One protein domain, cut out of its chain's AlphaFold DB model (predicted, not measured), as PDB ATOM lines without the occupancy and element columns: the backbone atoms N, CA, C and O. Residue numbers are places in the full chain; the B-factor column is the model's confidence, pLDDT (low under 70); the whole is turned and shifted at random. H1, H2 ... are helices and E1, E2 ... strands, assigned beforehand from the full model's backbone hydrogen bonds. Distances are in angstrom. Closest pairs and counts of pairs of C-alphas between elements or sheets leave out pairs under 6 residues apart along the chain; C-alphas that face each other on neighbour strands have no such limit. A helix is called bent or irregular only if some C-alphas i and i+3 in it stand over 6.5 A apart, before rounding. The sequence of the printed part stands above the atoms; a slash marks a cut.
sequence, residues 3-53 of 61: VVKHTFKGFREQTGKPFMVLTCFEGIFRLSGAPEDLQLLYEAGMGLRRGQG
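What this domain is: This is residues 3 to 53 of the 61 residues of the protein "CRISPR-associated endoribonuclease Cas6" of Deltaproteobacteria bacterium (UniProt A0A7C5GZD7). An open, drawn-out arch: a small two-stranded sheet, E1 beside E2, lies toward one end with the short helix H1 in the turn between its strands, and the helix H2 makes the other end. The stretch after E2 bows out to that far end, where H2 folds back, and residues 45 to 53 return toward the sheet; residues 27 to 37 and 39 to 44 stand free. The printed part has 51 residues, with two named strands and two named helices in the order E1, H1, E2, H2, and the sheet, order E1 - E2, is antiparallel. The class is mixed, helices and strands. The whole is only just extended, close to loose, with a radius of gyration of the C-alphas of 15.0 A, and the C-alphas span 44 by 19 by 11 A, a rod.

Where its parts are: E2 is residues 20 to 24, 12.5 A from first to last C-alpha. Its neighbour E1 is residues 3 to 6, 9.7 A long, and begins with C-alpha 3 at (70.445, -29.101, 117.926). H1 is residues 9 to 15, 10.3 A from first to last C-alpha. H2 is residues 35 to 44, 14.1 A long, from C-alpha 35 at (68.817, -17.797, 146.937) to C-alpha 44 at (60.825, -18.689, 135.315). Residues 50 to 52 are helix too, but too short a run to bear a name.

How they stand to each other: E1 and E2 are antiparallel neighbours, with 140 degrees between their N-to-C directions. The C-alphas of Val 3 and Thr 23 face each other at 4.7 A, and those of Lys 5 and Val 21 at 4.8 A. Within hydrogen-bond range across the pair are N 4 and O 22, 2.9 A, and N 20 and O 6, 2.8 A. A tight link of 2 residues joins E1 to H1. A tight link of 4 residues joins H1 to E2. A short link of 10 residues joins E2 to H2. H2 is apart from E1, and it is apart from H1. Neither helix is bent, and in both H1 and H2 every O i to N i+4 pair is within hydrogen-bond range.

The domain as a whole: The two C-alphas farthest apart in the domain are those of Gly 16 and Pro 35, at 44.0 A. The C-alphas of Val 3 and Gly 53, the first and last printed residues, are 14.3 A apart. Without the stretches that stand free, the body is 34 residues spanning 38 by 18 by 10 A. The printed part has no cut, and no link between its named elements is long. The mean pLDDT of the printed part is 95.1, and no printed residue is under 70.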
ATOM      1  N   VAL A   3      71.033 -29.846 119.040       94.62
ATOM      2  CA  VAL A   3      70.445 -29.101 117.926       94.62
ATOM      3  C   VAL A   3      68.977 -29.480 117.810       94.62
ATOM      4  O   VAL A   3      68.658 -30.644 117.580       94.62
ATOM      5  N   VAL A   4      68.093 -28.498 117.955       94.94
ATOM      6  CA  VAL A   4      66.640 -28.698 117.967       94.94
ATOM      7  C   VAL A   4      66.017 -28.035 116.741       94.94
ATOM      8  O   VAL A   4      66.294 -26.870 116.441       94.94
ATOM      9  N   LYS A   5      65.156 -28.771 116.028       96.44
ATOM     10  CA  LYS A   5      64.278 -28.205 114.995       96.44
ATOM     11  C   LYS A   5      63.017 -27.674 115.668       96.44
ATOM     12  O   LYS A   5      62.314 -28.430 116.329       96.44
ATOM     13  N   HIS A   6      62.726 -26.392 115.488       95.75
ATOM     14  CA  HIS A   6      61.570 -25.740 116.101       95.75
ATOM     15  C   HIS A   6      60.795 -24.909 115.077       95.75
ATOM     16  O   HIS A   6      61.346 -24.477 114.064       95.75
ATOM     17  N   THR A   7      59.506 -24.682 115.310       95.50
ATOM     18  CA  THR A   7      58.664 -23.881 114.416       95.50
ATOM     19  C   THR A   7      57.404 -23.416 115.131       95.50
ATOM     20  O   THR A   7      56.911 -24.078 116.036       95.50
ATOM     21  N   PHE A   8      56.839 -22.309 114.663       94.06
ATOM     22  CA  PHE A   8      55.509 -21.832 115.032       94.06
ATOM     23  C   PHE A   8      54.873 -21.132 113.825       94.06
ATOM     24  O   PHE A   8      55.567 -20.836 112.849       94.06
ATOM     25  N   LYS A   9      53.557 -20.887 113.874       95.25
ATOM     26  CA  LYS A   9      52.783 -20.333 112.749       95.25
ATOM     27  C   LYS A   9      53.419 -19.059 112.173       95.25
ATOM     28  O   LYS A   9      53.791 -19.048 111.003       95.25
ATOM     29  N   GLY A  10      53.668 -18.062 113.024       95.81
ATOM     30  CA  GLY A  10      54.261 -16.788 112.603       95.81
ATOM     31  C   GLY A  10      55.649 -16.918 111.962       95.81
ATOM     32  O   GLY A  10      55.960 -16.183 111.033       95.81
ATOM     33  N   PHE A  11      56.472 -17.888 112.380       95.44
ATOM     34  CA  PHE A  11      57.771 -18.126 111.743       95.44
ATOM     35  C   PHE A  11      57.617 -18.580 110.288       95.44
ATOM     36  O   PHE A  11      58.330 -18.097 109.407       95.44
ATOM     37  N   ARG A  12      56.686 -19.506 110.033       97.31
ATOM     38  CA  ARG A  12      56.441 -20.027 108.682       97.31
ATOM     39  C   ARG A  12      55.893 -18.938 107.770       97.31
ATOM     40  O   ARG A  12      56.378 -18.794 106.656       97.31
ATOM     41  N   GLU A  13      54.942 -18.153 108.268       97.75
ATOM     42  CA  GLU A  13      54.311 -17.064 107.514       97.75
ATOM     43  C   GLU A  13      55.308 -15.964 107.133       97.75
ATOM     44  O   GLU A  13      55.272 -15.469 106.012       97.75
ATOM     45  N   GLN A  14      56.237 -15.614 108.027       97.44
ATOM     46  CA  GLN A  14      57.202 -14.537 107.776       97.44
ATOM     47  C   GLN A  14      58.401 -14.965 106.927       97.44
ATOM     48  O   GLN A  14      58.975 -14.146 106.216       97.44
ATOM     49  N   THR A  15      58.829 -16.225 107.034       96.88
ATOM     50  CA  THR A  15      60.099 -16.671 106.430       96.88
ATOM     51  C   THR A  15      59.926 -17.621 105.254       96.88
ATOM     52  O   THR A  15      60.892 -17.858 104.530       96.88
ATOM     53  N   GLY A  16      58.749 -18.236 105.100       97.50
ATOM     54  CA  GLY A  16      58.512 -19.327 104.149       97.50
ATOM     55  C   GLY A  16      59.262 -20.627 104.474       97.50
ATOM     56  O   GLY A  16      59.171 -21.594 103.722       97.50
ATOM     57  N   LYS A  17      60.015 -20.686 105.582       97.50
ATOM     58  CA  LYS A  17      60.805 -21.863 105.964       97.50
ATOM     59  C   LYS A  17      59.983 -22.819 106.836       97.50
ATOM     60  O   LYS A  17      59.202 -22.368 107.674       97.50
ATOM     61  N   PRO A  18      60.187 -24.144 106.714       96.25
ATOM     62  CA  PRO A  18      59.396 -25.130 107.456       96.25
ATOM     63  C   PRO A  18      59.722 -25.175 108.958       96.25
ATOM     64  O   PRO A  18      58.854 -25.527 109.760       96.25
ATOM     65  N   PHE A  19      60.963 -24.840 109.330       96.75
ATOM     66  CA  PHE A  19      61.458 -24.785 110.706       96.75
ATOM     67  C   PHE A  19      62.720 -23.918 110.812       96.75
ATOM     68  O   PHE A  19      63.400 -23.648 109.818       96.75
ATOM     69  N   MET A  20      63.044 -23.516 112.038       95.69
ATOM     70  CA  MET A  20      64.345 -22.975 112.423       95.69
ATOM     71  C   MET A  20      65.168 -24.039 113.146       95.69
ATOM     72  O   MET A  20      64.629 -25.009 113.682       95.69
ATOM     73  N   VAL A  21      66.480 -23.831 113.178       96.25
ATOM     74  CA  VAL A  21      67.420 -24.684 113.903       96.25
ATOM     75  C   VAL A  21      67.988 -23.886 115.066       96.25
ATOM     76  O   VAL A  21      68.538 -22.804 114.865       96.25
ATOM     77  N   LEU A  22      67.846 -24.419 116.276       95.25
ATOM     78  CA  LEU A  22      68.346 -23.812 117.503       95.25
ATOM     79  C   LEU A  22      69.476 -24.673 118.061       95.25
ATOM     80  O   LEU A  22      69.345 -25.892 118.163       95.25
ATOM     81  N   THR A  23      70.595 -24.033 118.401       95.44
ATOM     82  CA  THR A  23      71.674 -24.682 119.151       95.44
ATOM     83  C   THR A  23      71.440 -24.431 120.631       95.44
ATOM     84  O   THR A  23      71.428 -23.282 121.065       95.44
ATOM     85  N   CYS A  24      71.272 -25.507 121.387       94.31
ATOM     86  CA  CYS A  24      70.936 -25.487 122.802       94.31
ATOM     87  C   CYS A  24      71.993 -26.227 123.634       94.31
ATOM     88  O   CYS A  24      72.819 -26.997 123.119       94.31
ATOM     89  N   PHE A  25      71.939 -26.003 124.942       93.25
ATOM     90  CA  PHE A  25      72.632 -26.814 125.933       93.25
ATOM     91  C   PHE A  25      71.600 -27.621 126.716       93.25
ATOM     92  O   PHE A  25      70.544 -27.103 127.059       93.25
ATOM     93  N   GLU A  26      71.930 -28.880 126.966       93.12
ATOM     94  CA  GLU A  26      71.148 -29.822 127.759       93.12
ATOM     95  C   GLU A  26      72.146 -30.589 128.628       93.12
ATOM     96  O   GLU A  26      73.243 -30.918 128.155       93.12
ATOM     97  N   GLY A  27      71.795 -30.809 129.892       93.75
ATOM     98  CA  GLY A  27      72.633 -31.523 130.845       93.75
ATOM     99  C   GLY A  27      72.432 -31.059 132.282       93.75
ATOM    100  O   GLY A  27      71.541 -30.270 132.587       93.75
ATOM    101  N   ILE A  28      73.302 -31.565 133.151       95.50
ATOM    102  CA  ILE A  28      73.333 -31.241 134.574       95.50
ATOM    103  C   ILE A  28      74.318 -30.098 134.794       95.50
ATOM    104  O   ILE A  28      75.480 -30.185 134.392       95.50
ATOM    105  N   PHE A  29      73.864 -29.047 135.471       93.44
ATOM    106  CA  PHE A  29      74.674 -27.879 135.794       93.44
ATOM    107  C   PHE A  29      74.610 -27.611 137.293       93.44
ATOM    108  O   PHE A  29      73.551 -27.717 137.907       93.44
ATOM    109  N   ARG A  30      75.744 -27.229 137.881       95.31
ATOM    110  CA  ARG A  30      75.786 -26.702 139.245       95.31
ATOM    111  C   ARG A  30      75.741 -25.180 139.174       95.31
ATOM    112  O   ARG A  30      76.585 -24.579 138.514       95.31
ATOM    113  N   LEU A  31      74.770 -24.584 139.854       93.75
ATOM    114  CA  LEU A  31      74.584 -23.137 139.941       93.75
ATOM    115  C   LEU A  31      74.803 -22.678 141.383       93.75
ATOM    116  O   LEU A  31      74.500 -23.407 142.326       93.75
ATOM    117  N   SER A  32      75.331 -21.471 141.547       95.94
ATOM    118  CA  SER A  32      75.538 -20.828 142.845       95.94
ATOM    119  C   SER A  32      75.277 -19.335 142.708       95.94
ATOM    120  O   SER A  32      75.693 -18.737 141.717       95.94
ATOM    121  N   GLY A  33      74.629 -18.735 143.700       96.50
ATOM    122  CA  GLY A  33      74.243 -17.328 143.683       96.50
ATOM    123  C   GLY A  33      73.343 -16.998 144.866       96.50
ATOM    124  O   GLY A  33      73.239 -17.795 145.801       96.50
ATOM    125  N   ALA A  34      72.694 -15.835 144.816       98.19
ATOM    126  CA  ALA A  34      71.696 -15.466 145.809       98.19
ATOM    127  C   ALA A  34      70.503 -16.444 145.757       98.19
ATOM    128  O   ALA A  34      70.074 -16.807 144.655       98.19
ATOM    129  N   PRO A  35      69.961 -16.886 146.907       96.94
ATOM    130  CA  PRO A  35      68.817 -17.797 146.937       96.94
ATOM    131  C   PRO A  35      67.616 -17.298 146.127       96.94
ATOM    132  O   PRO A  35      66.968 -18.089 145.445       96.94
ATOM    133  N   GLU A  36      67.352 -15.993 146.148       97.81
ATOM    134  CA  GLU A  36      66.226 -15.362 145.457       97.81
ATOM    135  C   GLU A  36      66.385 -15.434 143.934       97.81
ATOM    136  O   GLU A  36      65.428 -15.728 143.217       97.81
ATOM    137  N   ASP A  37      67.609 -15.239 143.439       96.81
ATOM    138  CA  ASP A  37      67.920 -15.358 142.014       96.81
ATOM    139  C   ASP A  37      67.800 -16.811 141.550       96.81
ATOM    140  O   ASP A  37      67.254 -17.088 140.481       96.81
ATOM    141  N   LEU A  38      68.280 -17.760 142.360       95.75
ATOM    142  CA  LEU A  38      68.173 -19.187 142.052       95.75
ATOM    143  C   LEU A  38      66.710 -19.642 142.015       95.75
ATOM    144  O   LEU A  38      66.329 -20.376 141.101       95.75
ATOM    145  N   GLN A  39      65.888 -19.163 142.951       95.69
ATOM    146  CA  GLN A  39      64.451 -19.420 142.960       95.69
ATOM    147  C   GLN A  39      63.777 -18.839 141.711       95.69
ATOM    148  O   GLN A  39      63.028 -19.540 141.031       95.69
ATOM    149  N   LEU A  40      64.100 -17.593 141.349       95.62
ATOM    150  CA  LEU A  40      63.573 -16.958 140.141       95.62
ATOM    151  C   LEU A  40      63.945 -17.740 138.873       95.62
ATOM    152  O   LEU A  40      63.111 -17.912 137.983       95.62
ATOM    153  N   LEU A  41      65.188 -18.216 138.770       94.69
ATOM    154  CA  LEU A  41      65.628 -19.029 137.636       94.69
ATOM    155  C   LEU A  41      64.892 -20.369 137.570       94.69
ATOM    156  O   LEU A  41      64.560 -20.812 136.469       94.69
ATOM    157  N   TYR A  42      64.634 -20.998 138.716       94.38
ATOM    158  CA  TYR A  42      63.884 -22.249 138.791       94.38
ATOM    159  C   TYR A  42      62.433 -22.069 138.327       94.38
ATOM    160  O   TYR A  42      61.958 -22.826 137.483       94.38
ATOM    161  N   GLU A  43      61.751 -21.030 138.809       93.88
ATOM    162  CA  GLU A  43      60.346 -20.767 138.479       93.88
ATOM    163  C   GLU A  43      60.156 -20.278 137.042       93.88
ATOM    164  O   GLU A  43      59.246 -20.714 136.334       93.88
ATOM    165  N   ALA A  44      61.002 -19.347 136.601       94.38
ATOM    166  CA  ALA A  44      60.825 -18.689 135.315       94.38
ATOM    167  C   ALA A  44      61.548 -19.413 134.167       94.38
ATOM    168  O   ALA A  44      61.255 -19.130 133.002       94.38
ATOM    169  N   GLY A  45      62.498 -20.299 134.476       94.56
ATOM    170  CA  GLY A  45      63.432 -20.922 133.540       94.56
ATOM    171  C   GLY A  45      64.635 -20.030 133.194       94.56
ATOM    172  O   GLY A  45      64.623 -18.809 133.394       94.56
ATOM    173  N   MET A  46      65.667 -20.625 132.594       94.00
ATOM    174  CA  MET A  46      66.908 -19.959 132.179       94.00
ATOM    175  C   MET A  46      66.958 -19.628 130.680       94.00
ATOM    176  O   MET A  46      66.641 -20.446 129.820       94.00
ATOM    177  N   GLY A  47      67.459 -18.436 130.349       92.81
ATOM    178  CA  GLY A  47      67.755 -18.037 128.971       92.81
ATOM    179  C   GLY A  47      66.544 -17.545 128.168       92.81
ATOM    180  O   GLY A  47      65.623 -16.920 128.693       92.81
ATOM    181  N   LEU A  48      66.579 -17.766 126.852       92.06
ATOM    182  CA  LEU A  48      65.590 -17.246 125.902       92.06
ATOM    183  C   LEU A  48      64.512 -18.286 125.574       92.06
ATOM    184  O   LEU A  48      64.732 -19.486 125.694       92.06
ATOM    185  N   ARG A  49      63.363 -17.818 125.062       91.81
ATOM    186  CA  ARG A  49      62.266 -18.667 124.542       91.81
ATOM    187  C   ARG A  49      61.637 -19.602 125.586       91.81
ATOM    188  O   ARG A  49      61.128 -20.665 125.244       91.81
ATOM    189  N   ARG A  50      61.595 -19.156 126.843       93.44
ATOM    190  CA  ARG A  50      61.031 -19.899 127.984       93.44
ATOM    191  C   ARG A  50      59.560 -20.272 127.784       93.44
ATOM    192  O   ARG A  50      59.177 -21.419 127.959       93.44
ATOM    193  N   GLY A  51      58.771 -19.359 127.210       91.94
ATOM    194  CA  GLY A  51      57.384 -19.628 126.798       91.94
ATOM    195  C   GLY A  51      57.212 -20.546 125.576       91.94
ATOM    196  O   GLY A  51      56.091 -20.735 125.120       91.94
ATOM    197  N   GLN A  52      58.295 -21.080 125.003       93.00
ATOM    198  CA  GLN A  52      58.273 -22.021 123.871       93.00
ATOM    199  C   GLN A  52      58.805 -23.410 124.268       93.00
ATOM    200  O   GLN A  52      59.084 -24.222 123.389       93.00
ATOM    201  N   GLY A  53      58.954 -23.675 125.574       91.19
ATOM    202  CA  GLY A  53      59.418 -24.962 126.103       91.19
ATOM    203  C   GLY A  53      60.940 -25.107 126.203       91.19
ATOM    204  O   GLY A  53      61.433 -26.227 126.281       91.19
TER     205      GLY A  53